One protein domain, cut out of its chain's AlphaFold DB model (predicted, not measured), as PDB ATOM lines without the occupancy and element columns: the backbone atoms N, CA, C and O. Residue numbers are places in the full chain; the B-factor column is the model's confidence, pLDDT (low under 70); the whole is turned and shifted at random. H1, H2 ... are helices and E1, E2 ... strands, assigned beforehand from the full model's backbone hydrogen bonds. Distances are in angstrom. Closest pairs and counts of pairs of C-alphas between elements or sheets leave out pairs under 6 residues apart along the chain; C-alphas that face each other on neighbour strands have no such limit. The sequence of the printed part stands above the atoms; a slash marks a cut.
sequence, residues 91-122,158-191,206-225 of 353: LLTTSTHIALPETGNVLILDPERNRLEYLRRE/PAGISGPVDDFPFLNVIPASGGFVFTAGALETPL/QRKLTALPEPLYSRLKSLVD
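This is residues 91 to 122, 158 to 191 and 206 to 225 of the 353 residues of an uncharacterized protein of Lachnoclostridium sp. An14 (UniProt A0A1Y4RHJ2). The core of this model is one strongly twisted, branched sheet of six strands, in which the long strand E5 runs between E2 on one side and the two short strands E1 and E6 on the other. Beyond E2 the sheet goes on through its hairpin partner E3 to the short edge strand E4, while the one helix, H1, only grazes the sheet, and a long loop, residues 165 to 179, leads from E4 back to E5. The printed part has 86 residues, with six named strands and one named helix that follow along the chain as E1 E2 E3 E4 E5 E6 H1, and the sheet is mixed, with both parallel and antiparallel neighbours. The class is mostly strand, though only 40 residues are in named elements, under half. The whole is compact, with a radius of gyration of the C-alphas of 11.8 A, and spans 33 by 27 by 23 A.

Start at E5, residues 180 to 187, which has three neighbours. On one side of it look for E2, residues 104 to 110, parallel at 29 degrees; N 107 and O 183 are 2.8 A apart, within hydrogen-bond range. On the other side E1, residues 91 to 94, is parallel to it, with N 92 and O 182 at 2.8 A. On that same side E6, residues 208 to 210, is antiparallel to E5, with N 210 and O 186 at 2.7 A. Past E2 comes E3, residues 115 to 121; the two form a hairpin, antiparallel at 159 degrees, with N 106 and O 119 at 2.8 A. On the other side of E3 stands edge strand E4, residues 162 to 164, antiparallel, with N 116 and O 163 at 2.9 A. E1 and E3 are apart. H1, residues 214 to 221, is on the sheet but only grazes it with residues 216 to 221; the C-alphas of Leu 91 and Lys 221, its closest pair with E1, are 7.2 A apart. In H1 every O i to N i+4 pair is within hydrogen-bond range.

Find C-alpha 91 at (194.995, 180.764, 190.737), where E1 begins. E5 runs 22.2 A, from C-alpha 180 at (194.312, 182.494, 199.185) to C-alpha 187. E2 measures 18.6 A, E3 18.9 A and H1 10.3 A, ending at C-alpha 221, (201.708, 180.192, 188.315).

The C-alphas of Ser 177 and Thr 189 are the two farthest apart, at 33.2 A. Residues 123 to 157 and 192 to 205 are not printed; the gaps between C-alphas are 12.8 A and 12.4 A. The link from E4 to E5 is long. Confidence is under 70 at residues 122, 158 to 160, 191 and 206.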
ATOM      1  N   LEU A  91     195.306 179.985 191.929       96.25
ATOM      2  CA  LEU A  91     194.995 180.764 190.737       96.25
ATOM      3  C   LEU A  91     193.783 180.155 190.031       96.25
ATOM      4  O   LEU A  91     193.847 179.018 189.571       96.25
ATOM      5  N   LEU A  92     192.713 180.926 189.872       97.19
ATOM      6  CA  LEU A  92     191.625 180.607 188.949       97.19
ATOM      7  C   LEU A  92     191.849 181.371 187.646       97.19
ATOM      8  O   LEU A  92     192.064 182.582 187.654       97.19
ATOM      9  N   THR A  93     191.820 180.690 186.511       95.25
ATOM     10  CA  THR A  93     191.998 181.343 185.210       95.25
ATOM     11  C   THR A  93     191.291 180.565 184.109       95.25
ATOM     12  O   THR A  93     190.602 179.577 184.359       95.25
ATOM     13  N   THR A  94     191.414 181.015 182.868       93.25
ATOM     14  CA  THR A  94     190.762 180.382 181.727       93.25
ATOM     15  C   THR A  94     191.654 180.405 180.497       93.25
ATOM     16  O   THR A  94     192.459 181.314 180.323       93.25
ATOM     17  N   SER A  95     191.489 179.417 179.618       88.81
ATOM     18  CA  SER A  95     192.018 179.455 178.248       88.81
ATOM     19  C   SER A  95     190.973 179.926 177.228       88.81
ATOM     20  O   SER A  95     191.258 180.040 176.036       88.81
ATOM     21  N   THR A  96     189.748 180.213 177.682       87.12
ATOM     22  CA  THR A  96     188.638 180.706 176.859       87.12
ATOM     23  C   THR A  96     187.993 181.926 177.513       87.12
ATOM     24  O   THR A  96     188.690 182.691 178.161       87.12
ATOM     25  N   HIS A  97     186.700 182.176 177.288       89.88
ATOM     26  CA  HIS A  97     186.025 183.351 177.834       89.88
ATOM     27  C   HIS A  97     185.193 182.961 179.054       89.88
ATOM     28  O   HIS A  97     184.270 182.151 178.920       89.88
ATOM     29  N   ILE A  98     185.450 183.592 180.199       89.88
ATOM     30  CA  ILE A  98     184.622 183.486 181.410       89.88
ATOM     31  C   ILE A  98     184.034 184.847 181.763       89.88
ATOM     32  O   ILE A  98     184.563 185.883 181.369       89.88
ATOM     33  N   ALA A  99     182.926 184.861 182.499       88.56
ATOM     34  CA  ALA A  99     182.419 186.107 183.061       88.56
ATOM     35  C   ALA A  99     183.427 186.672 184.071       88.56
ATOM     36  O   ALA A  99     184.069 185.916 184.803       88.56
ATOM     37  N   LEU A 100     183.558 187.995 184.111       86.62
ATOM     38  CA  LEU A 100     184.321 188.657 185.159       86.62
ATOM     39  C   LEU A 100     183.646 188.386 186.520       86.62
ATOM     40  O   LEU A 100     182.465 188.707 186.651       86.62
ATOM     41  N   PRO A 101     184.347 187.819 187.522       86.19
ATOM     42  CA  PRO A 101     183.736 187.505 188.811       86.19
ATOM     43  C   PRO A 101     183.146 188.744 189.489       86.19
ATOM     44  O   PRO A 101     183.778 189.800 189.535       86.19
ATOM     45  N   GLU A 102     181.933 188.622 190.023       79.56
ATOM     46  CA  GLU A 102     181.263 189.705 190.755       79.56
ATOM     47  C   GLU A 102     181.801 189.874 192.177       79.56
ATOM     48  O   GLU A 102     181.711 190.969 192.715       79.56
ATOM     49  N   THR A 103     182.406 188.831 192.750       81.06
ATOM     50  CA  THR A 103     182.938 188.806 194.119       81.06
ATOM     51  C   THR A 103     184.356 188.225 194.151       81.06
ATOM     52  O   THR A 103     184.809 187.581 193.198       81.06
ATOM     53  N   GLY A 104     185.068 188.448 195.256       85.50
ATOM     54  CA  GLY A 104     186.390 187.887 195.523       85.50
ATOM     55  C   GLY A 104     187.559 188.737 195.021       85.50
ATOM     56  O   GLY A 104     187.423 189.920 194.697       85.50
ATOM     57  N   ASN A 105     188.738 188.117 195.000       89.62
ATOM     58  CA  ASN A 105     189.990 188.734 194.570       89.62
ATOM     59  C   ASN A 105     190.169 188.520 193.062       89.62
ATOM     60  O   ASN A 105     190.173 187.379 192.592       89.62
ATOM     61  N   VAL A 106     190.324 189.598 192.297       89.94
ATOM     62  CA  VAL A 106     190.411 189.538 190.833       89.94
ATOM     63  C   VAL A 106     191.601 190.353 190.344       89.94
ATOM     64  O   VAL A 106     191.713 191.532 190.658       89.94
ATOM     65  N   LEU A 107     192.475 189.734 189.554       92.00
ATOM     66  CA  LEU A 107     193.609 190.380 188.904       92.00
ATOM     67  C   LEU A 107     193.376 190.445 187.393       92.00
ATOM     68  O   LEU A 107     193.335 189.430 186.701       92.00
ATOM     69  N   ILE A 108     193.226 191.652 186.874       91.38
ATOM     70  CA  ILE A 108     192.809 191.896 185.498       91.38
ATOM     71  C   ILE A 108     193.976 192.471 184.707       91.38
ATOM     72  O   ILE A 108     194.580 193.445 185.145       91.38
ATOM     73  N   LEU A 109     194.254 191.916 183.529       92.38
ATOM     74  CA  LEU A 109     195.105 192.562 182.532       92.38
ATOM     75  C   LEU A 109     194.246 193.417 181.593       92.38
ATOM     76  O   LEU A 109     193.365 192.897 180.907       92.38
ATOM     77  N   ASP A 110     194.545 194.711 181.526       89.31
ATOM     78  CA  ASP A 110     194.141 195.573 180.419       89.31
ATOM     79  C   ASP A 110     195.183 195.442 179.291       89.31
ATOM     80  O   ASP A 110     196.309 195.939 179.441       89.31
ATOM     81  N   PRO A 111     194.848 194.762 178.177       85.75
ATOM     82  CA  PRO A 111     195.815 194.482 177.123       85.75
ATOM     83  C   PRO A 111     196.226 195.732 176.339       85.75
ATOM     84  O   PRO A 111     197.345 195.774 175.836       85.75
ATOM     85  N   GLU A 112     195.377 196.762 176.248       84.56
ATOM     86  CA  GLU A 112     195.728 197.995 175.526       84.56
ATOM     87  C   GLU A 112     196.722 198.845 176.312       84.56
ATOM     88  O   GLU A 112     197.614 199.466 175.737       84.56
ATOM     89  N   ARG A 113     196.580 198.867 177.639       83.56
ATOM     90  CA  ARG A 113     197.456 199.650 178.523       83.56
ATOM     91  C   ARG A 113     198.660 198.870 179.034       83.56
ATOM     92  O   ARG A 113     199.503 199.463 179.704       83.56
ATOM     93  N   ASN A 114     198.718 197.563 178.767       87.88
ATOM     94  CA  ASN A 114     199.670 196.625 179.363       87.88
ATOM     95  C   ASN A 114     199.771 196.804 180.891       87.88
ATOM     96  O   ASN A 114     200.853 196.962 181.470       87.88
ATOM     97  N   ARG A 115     198.605 196.856 181.544       89.12
ATOM     98  CA  ARG A 115     198.467 197.236 182.954       89.12
ATOM     99  C   ARG A 115     197.662 196.197 183.714       89.12
ATOM    100  O   ARG A 115     196.675 195.681 183.197       89.12
ATOM    101  N   LEU A 116     198.078 195.922 184.943       89.69
ATOM    102  CA  LEU A 116     197.366 195.035 185.850       89.69
ATOM    103  C   LEU A 116     196.540 195.830 186.846       89.69
ATOM    104  O   LEU A 116     197.015 196.818 187.407       89.69
ATOM    105  N   GLU A 117     195.321 195.374 187.093       86.31
ATOM    106  CA  GLU A 117     194.405 195.945 188.073       86.31
ATOM    107  C   GLU A 117     193.944 194.859 189.036       86.31
ATOM    108  O   GLU A 117     193.361 193.853 188.631       86.31
ATOM    109  N   TYR A 118     194.215 195.059 190.320       85.94
ATOM    110  CA  TYR A 118     193.721 194.206 191.383       85.94
ATOM    111  C   TYR A 118     192.447 194.791 191.986       85.94
ATOM    112  O   TYR A 118     192.443 195.885 192.558       85.94
ATOM    113  N   LEU A 119     191.370 194.021 191.891       81.50
ATOM    114  CA  LEU A 119     190.068 194.338 192.447       81.50
ATOM    115  C   LEU A 119     189.760 193.377 193.591       81.50
ATOM    116  O   LEU A 119     189.847 192.159 193.435       81.50
ATOM    117  N   ARG A 120     189.315 193.934 194.715       80.88
ATOM    118  CA  ARG A 120     188.645 193.177 195.770       80.88
ATOM    119  C   ARG A 120     187.162 193.510 195.702       80.88
ATOM    120  O   ARG A 120     186.795 194.670 195.868       80.88
ATOM    121  N   ARG A 121     186.334 192.513 195.403       72.44
ATOM    122  CA  ARG A 121     184.884 192.669 195.272       72.44
ATOM    123  C   ARG A 121     184.182 191.966 196.431       72.44
ATOM    124  O   ARG A 121     184.432 190.787 196.673       72.44
ATOM    125  N   GLU A 122     183.349 192.697 197.159       66.88
ATOM    126  CA  GLU A 122     182.645 192.189 198.343       66.88
ATOM    127  C   GLU A 122     181.468 191.279 197.958       66.88
ATOM    128  O   GLU A 122     180.856 191.453 196.904       66.88
ATOM    129  N   PRO A 158     195.097 195.907 200.326       50.53
ATOM    130  CA  PRO A 158     194.393 197.122 199.915       50.53
ATOM    131  C   PRO A 158     193.644 196.911 198.591       50.53
ATOM    132  O   PRO A 158     194.206 196.382 197.630       50.53
ATOM    133  N   ALA A 159     192.379 197.328 198.521       54.47
ATOM    134  CA  ALA A 159     191.631 197.337 197.265       54.47
ATOM    135  C   ALA A 159     192.236 198.366 196.288       54.47
ATOM    136  O   ALA A 159     192.650 199.443 196.711       54.47
ATOM    137  N   GLY A 160     192.268 198.050 194.985       63.62
ATOM    138  CA  GLY A 160     192.618 199.023 193.941       63.62
ATOM    139  C   GLY A 160     194.112 199.164 193.627       63.62
ATOM    140  O   GLY A 160     194.544 200.223 193.178       63.62
ATOM    141  N   ILE A 161     194.925 198.122 193.836       75.31
ATOM    142  CA  ILE A 161     196.334 198.141 193.407       75.31
ATOM    143  C   ILE A 161     196.391 198.059 191.885       75.31
ATOM    144  O   ILE A 161     195.832 197.147 191.278       75.31
ATOM    145  N   SER A 162     197.114 198.984 191.257       81.56
ATOM    146  CA  SER A 162     197.310 198.932 189.820       81.56
ATOM    147  C   SER A 162     198.661 199.473 189.366       81.56
ATOM    148  O   SER A 162     199.206 200.397 189.968       81.56
ATOM    149  N   GLY A 163     199.205 198.899 188.294       84.06
ATOM    150  CA  GLY A 163     200.508 199.270 187.750       84.06
ATOM    151  C   GLY A 163     200.848 198.522 186.458       84.06
ATOM    152  O   GLY A 163     200.113 197.606 186.074       84.06
ATOM    153  N   PRO A 164     201.927 198.920 185.762       87.44
ATOM    154  CA  PRO A 164     202.435 198.211 184.587       87.44
ATOM    155  C   PRO A 164     202.716 196.740 184.903       87.44
ATOM    156  O   PRO A 164     203.110 196.432 186.024       87.44
ATOM    157  N   VAL A 165     202.551 195.842 183.927       87.56
ATOM    158  CA  VAL A 165     202.782 194.393 184.119       87.56
ATOM    159  C   VAL A 165     204.177 194.089 184.681       87.56
ATOM    160  O   VAL A 165     204.308 193.252 185.577       87.56
ATOM    161  N   ASP A 166     205.206 194.778 184.187       86.81
ATOM    162  CA  ASP A 166     206.601 194.504 184.550       86.81
ATOM    163  C   ASP A 166     206.893 194.852 186.019       86.81
ATOM    164  O   ASP A 166     207.456 194.028 186.750       86.81
ATOM    165  N   ASP A 167     206.378 195.998 186.472       86.44
ATOM    166  CA  ASP A 167     206.597 196.566 187.809       86.44
ATOM    167  C   ASP A 167     205.452 196.279 188.795       86.44
ATOM    168  O   ASP A 167     205.407 196.833 189.899       86.44
ATOM    169  N   PHE A 168     204.490 195.430 188.418       86.00
ATOM    170  CA  PHE A 168     203.336 195.164 189.266       86.00
ATOM    171  C   PHE A 168     203.762 194.468 190.570       86.00
ATOM    172  O   PHE A 168     204.477 193.457 190.537       86.00
ATOM    173  N   PRO A 169     203.322 194.950 191.745       85.31
ATOM    174  CA  PRO A 169     203.791 194.436 193.023       85.31
ATOM    175  C   PRO A 169     203.016 193.175 193.442       85.31
ATOM    176  O   PRO A 169     202.242 193.201 194.396       85.31
ATOM    177  N   PHE A 170     203.232 192.052 192.750       84.75
ATOM    178  CA  PHE A 170     202.502 190.796 192.992       84.75
ATOM    179  C   PHE A 170     202.546 190.327 194.452       84.75
ATOM    180  O   PHE A 170     201.529 189.876 194.966       84.75
ATOM    181  N   LEU A 171     203.680 190.489 195.140       80.31
ATOM    182  CA  LEU A 171     203.847 190.084 196.545       80.31
ATOM    183  C   LEU A 171     203.033 190.930 197.536       80.31
ATOM    184  O   LEU A 171     202.859 190.532 198.682       80.31
ATOM    185  N   ASN A 172     202.524 192.088 197.109       77.94
ATOM    186  CA  ASN A 172     201.603 192.884 197.920       77.94
ATOM    187  C   ASN A 172     200.154 192.395 197.786       77.94
ATOM    188  O   ASN A 172     199.305 192.818 198.564       77.94
ATOM    189  N   VAL A 173     199.868 191.563 196.780       80.44
ATOM    190  CA  VAL A 173     198.523 191.085 196.432       80.44
ATOM    191  C   VAL A 173     198.361 189.607 196.764       80.44
ATOM    192  O   VAL A 173     197.347 189.209 197.328       80.44
ATOM    193  N   ILE A 174     199.353 188.799 196.400       86.19
ATOM    194  CA  ILE A 174     199.369 187.357 196.611       86.19
ATOM    195  C   ILE A 174     200.212 187.104 197.866       86.19
ATOM    196  O   ILE A 174     201.415 187.382 197.846       86.19
ATOM    197  N   PRO A 175     199.609 186.616 198.963       81.69
ATOM    198  CA  PRO A 175     200.330 186.398 200.205       81.69
ATOM    199  C   PRO A 175     201.389 185.300 200.045       81.69
ATOM    200  O   PRO A 175     201.253 184.375 199.242       81.69
ATOM    201  N   ALA A 176     202.465 185.398 200.826       74.19
ATOM    202  CA  ALA A 176     203.571 184.440 200.782       74.19
ATOM    203  C   ALA A 176     203.209 183.066 201.377       74.19
ATOM    204  O   ALA A 176     203.830 182.066 201.028       74.19
ATOM    205  N   SER A 177     202.215 183.025 202.259       76.31
ATOM    206  CA  SER A 177     201.695 181.837 202.936       76.31
ATOM    207  C   SER A 177     200.222 182.060 203.258       76.31
ATOM    208  O   SER A 177     199.774 183.209 203.293       76.31
ATOM    209  N   GLY A 178     199.495 180.993 203.563       78.62
ATOM    210  CA  GLY A 178     198.079 181.101 203.866       78.62
ATOM    211  C   GLY A 178     197.193 180.705 202.691       78.62
ATOM    212  O   GLY A 178     197.537 180.908 201.522       78.62
ATOM    213  N   GLY A 179     196.001 180.224 203.020       84.25
ATOM    214  CA  GLY A 179     194.897 180.056 202.085       84.25
ATOM    215  C   GLY A 179     194.547 181.342 201.336       84.25
ATOM    216  O   GLY A 179     194.152 182.337 201.946       84.25
ATOM    217  N   PHE A 180     194.653 181.333 200.007       89.81
ATOM    218  CA  PHE A 180     194.312 182.494 199.185       89.81
ATOM    219  C   PHE A 180     193.837 182.076 197.800       89.81
ATOM    220  O   PHE A 180     194.528 181.347 197.102       89.81
ATOM    221  N   VAL A 181     192.692 182.588 197.356       94.38
ATOM    222  CA  VAL A 181     192.186 182.361 195.997       94.38
ATOM    223  C   VAL A 181     191.991 183.686 195.282       94.38
ATOM    224  O   VAL A 181     191.437 184.637 195.842       94.38
ATOM    225  N   PHE A 182     192.435 183.744 194.030       94.75
ATOM    226  CA  PHE A 182     192.178 184.872 193.146       94.75
ATOM    227  C   PHE A 182     191.928 184.402 191.718       94.75
ATOM    228  O   PHE A 182     192.464 183.388 191.270       94.75
ATOM    229  N   THR A 183     191.107 185.156 190.996       95.56
ATOM    230  CA  THR A 183     190.872 184.933 189.569       95.56
ATOM    231  C   THR A 183     191.728 185.883 188.753       95.56
ATOM    232  O   THR A 183     191.735 187.077 189.039       95.56
ATOM    233  N   ALA A 184     192.413 185.391 187.723       95.38
ATOM    234  CA  ALA A 184     193.166 186.239 186.809       95.38
ATOM    235  C   ALA A 184     192.853 185.968 185.335       95.38
ATOM    236  O   ALA A 184     192.710 184.819 184.910       95.38
ATOM    237  N   GLY A 185     192.773 187.042 184.551       95.00
ATOM    238  CA  GLY A 185     192.482 186.993 183.119       95.00
ATOM    239  C   GLY A 185     192.720 188.333 182.427       95.00
ATOM    240  O   GLY A 185     192.834 189.371 183.082       95.00
ATOM    241  N   ALA A 186     192.790 188.313 181.098       93.88
ATOM    242  CA  ALA A 186     192.832 189.530 180.292       93.88
ATOM    243  C   ALA A 186     191.412 189.997 179.963       93.88
ATOM    244  O   ALA A 186     190.530 189.172 179.749       93.88
ATOM    245  N   LEU A 187     191.152 191.301 179.919       90.88
ATOM    246  CA  LEU A 187     189.842 191.774 179.468       90.88
ATOM    247  C   LEU A 187     189.640 191.466 177.982       90.88
ATOM    248  O   LEU A 187     190.476 191.823 177.156       90.88
ATOM    249  N   GLU A 188     188.489 190.877 177.636       87.50
ATOM    250  CA  GLU A 188     188.063 190.718 176.233       87.50
ATOM    251  C   GLU A 188     187.939 192.082 175.541       87.50
ATOM    252  O   GLU A 188     188.346 192.259 174.397       87.50
ATOM    253  N   THR A 189     187.364 193.053 176.250       81.56
ATOM    254  CA  THR A 189     187.216 194.432 175.785       81.56
ATOM    255  C   THR A 189     188.001 195.351 176.720       81.56
ATOM    256  O   THR A 189     187.739 195.307 177.926       81.56
ATOM    257  N   PRO A 190     188.912 196.195 176.212       71.56
ATOM    258  CA  PRO A 190     189.702 197.141 177.008       71.56
ATOM    259  C   PRO A 190     188.854 198.168 177.766       71.56
ATOM    260  O   PRO A 190     187.717 198.472 177.379       71.56
ATOM    261  N   LEU A 191     189.359 198.692 178.887       67.06
ATOM    262  CA  LEU A 191     188.652 199.726 179.655       67.06
ATOM    263  C   LEU A 191     188.636 201.048 178.861       67.06
ATOM    264  O   LEU A 191     189.663 201.403 178.280       67.06
ATOM    265  N   GLN A 206     179.050 193.289 182.921       65.69
ATOM    266  CA  GLN A 206     178.905 192.395 181.764       65.69
ATOM    267  C   GLN A 206     180.203 192.160 180.970       65.69
ATOM    268  O   GLN A 206     180.149 191.849 179.779       65.69
ATOM    269  N   ARG A 207     181.381 192.316 181.586       80.00
ATOM    270  CA  ARG A 207     182.659 192.009 180.919       80.00
ATOM    271  C   ARG A 207     183.050 190.542 181.050       80.00
ATOM    272  O   ARG A 207     182.610 189.833 181.954       80.00
ATOM    273  N   LYS A 208     183.924 190.107 180.144       88.31
ATOM    274  CA  LYS A 208     184.536 188.783 180.174       88.31
ATOM    275  C   LYS A 208     186.043 188.870 180.307       88.31
ATOM    276  O   LYS A 208     186.673 189.816 179.832       88.31
ATOM    277  N   LEU A 209     186.581 187.843 180.942       91.12
ATOM    278  CA  LEU A 209     187.997 187.549 180.975       91.12
ATOM    279  C   LEU A 209     188.329 186.516 179.903       91.12
ATOM    280  O   LEU A 209     187.553 185.589 179.671       91.12
ATOM    281  N   THR A 210     189.487 186.679 179.285       93.00
ATOM    282  CA  THR A 210     190.104 185.767 178.326       93.00
ATOM    283  C   THR A 210     191.443 185.266 178.866       93.00
ATOM    284  O   THR A 210     191.872 185.642 179.964       93.00
ATOM    285  N   ALA A 211     192.096 184.394 178.096       93.00
ATOM    286  CA  ALA A 211     193.394 183.842 178.445       93.00
ATOM    287  C   ALA A 211     194.444 184.933 178.690       93.00
ATOM    288  O   ALA A 211     194.563 185.898 177.935       93.00
ATOM    289  N   LEU A 212     195.236 184.745 179.745       93.62
ATOM    290  CA  LEU A 212     196.408 185.573 180.002       93.62
ATOM    291  C   LEU A 212     197.497 185.305 178.950       93.62
ATOM    292  O   LEU A 212     197.653 184.160 178.516       93.62
ATOM    293  N   PRO A 213     198.304 186.317 178.584       92.75
ATOM    294  CA  PRO A 213     199.544 186.095 177.852       92.75
ATOM    295  C   PRO A 213     200.454 185.121 178.606       92.75
ATOM    296  O   PRO A 213     200.562 185.203 179.831       92.75
ATOM    297  N   GLU A 214     201.137 184.239 177.874       90.69
ATOM    298  CA  GLU A 214     201.977 183.179 178.454       90.69
ATOM    299  C   GLU A 214     202.986 183.700 179.497       90.69
ATOM    300  O   GLU A 214     202.993 183.141 180.595       90.69
ATOM    301  N   PRO A 215     203.720 184.815 179.281       91.62
ATOM    302  CA  PRO A 215     204.694 185.280 180.271       91.62
ATOM    303  C   PRO A 215     204.054 185.659 181.611       91.62
ATOM    304  O   PRO A 215     204.601 185.388 182.680       91.62
ATOM    305  N   LEU A 216     202.868 186.269 181.565       92.69
ATOM    306  CA  LEU A 216     202.128 186.656 182.762       92.69
ATOM    307  C   LEU A 216     201.484 185.440 183.432       92.69
ATOM    308  O   LEU A 216     201.509 185.337 184.657       92.69
ATOM    309  N   TYR A 217     200.938 184.512 182.644       91.94
ATOM    310  CA  TYR A 217     200.421 183.252 183.164       91.94
ATOM    311  C   TYR A 217     201.518 182.485 183.916       91.94
ATOM    312  O   TYR A 217     201.348 182.186 185.096       91.94
ATOM    313  N   SER A 218     202.671 182.270 183.284       90.06
ATOM    314  CA  SER A 218     203.831 181.592 183.869       90.06
ATOM    315  C   SER A 218     204.359 182.305 185.120       90.06
ATOM    316  O   SER A 218     204.699 181.649 186.108       90.06
ATOM    317  N   ARG A 219     204.345 183.646 185.144       90.31
ATOM    318  CA  ARG A 219     204.686 184.429 186.344       90.31
ATOM    319  C   ARG A 219     203.689 184.224 187.484       90.31
ATOM    320  O   ARG A 219     204.114 184.086 188.619       90.31
ATOM    321  N   LEU A 220     202.385 184.212 187.218       91.88
ATOM    322  CA  LEU A 220     201.373 184.011 188.265       91.88
ATOM    323  C   LEU A 220     201.374 182.583 188.805       91.88
ATOM    324  O   LEU A 220     201.216 182.382 190.005       91.88
ATOM    325  N   LYS A 221     201.585 181.599 187.931       90.06
ATOM    326  CA  LYS A 221     201.708 180.192 188.315       90.06
ATOM    327  C   LYS A 221     202.800 179.940 189.340       90.06
ATOM    328  O   LYS A 221     202.582 179.164 190.258       90.06
ATOM    329  N   SER A 222     203.961 180.575 189.185       87.81
ATOM    330  CA  SER A 222     205.092 180.356 190.092       87.81
ATOM    331  C   SER A 222     204.876 180.943 191.493       87.81
ATOM    332  O   SER A 222     205.670 180.683 192.395       87.81
ATOM    333  N   LEU A 223     203.803 181.720 191.683       89.25
ATOM    334  CA  LEU A 223     203.423 182.340 192.954       89.25
ATOM    335  C   LEU A 223     202.328 181.567 193.702       89.25
ATOM    336  O   LEU A 223     201.928 181.988 194.787       89.25
ATOM    337  N   VAL A 224     201.814 180.479 193.126       90.69
ATOM    338  CA  VAL A 224     200.693 179.713 193.680       90.69
ATOM    339  C   VAL A 224     201.037 178.238 193.826       90.69
ATOM    340  O   VAL A 224     201.948 177.725 193.182       90.69
ATOM    341  N   ASP A 225     200.272 177.545 194.661       89.94
ATOM    342  CA  ASP A 225     200.439 176.111 194.890       89.94
ATOM    343  C   ASP A 225     199.606 175.303 193.882       89.94
ATOM    344  O   ASP A 225     200.019 174.233 193.424       89.94
TER     345      ASP A 225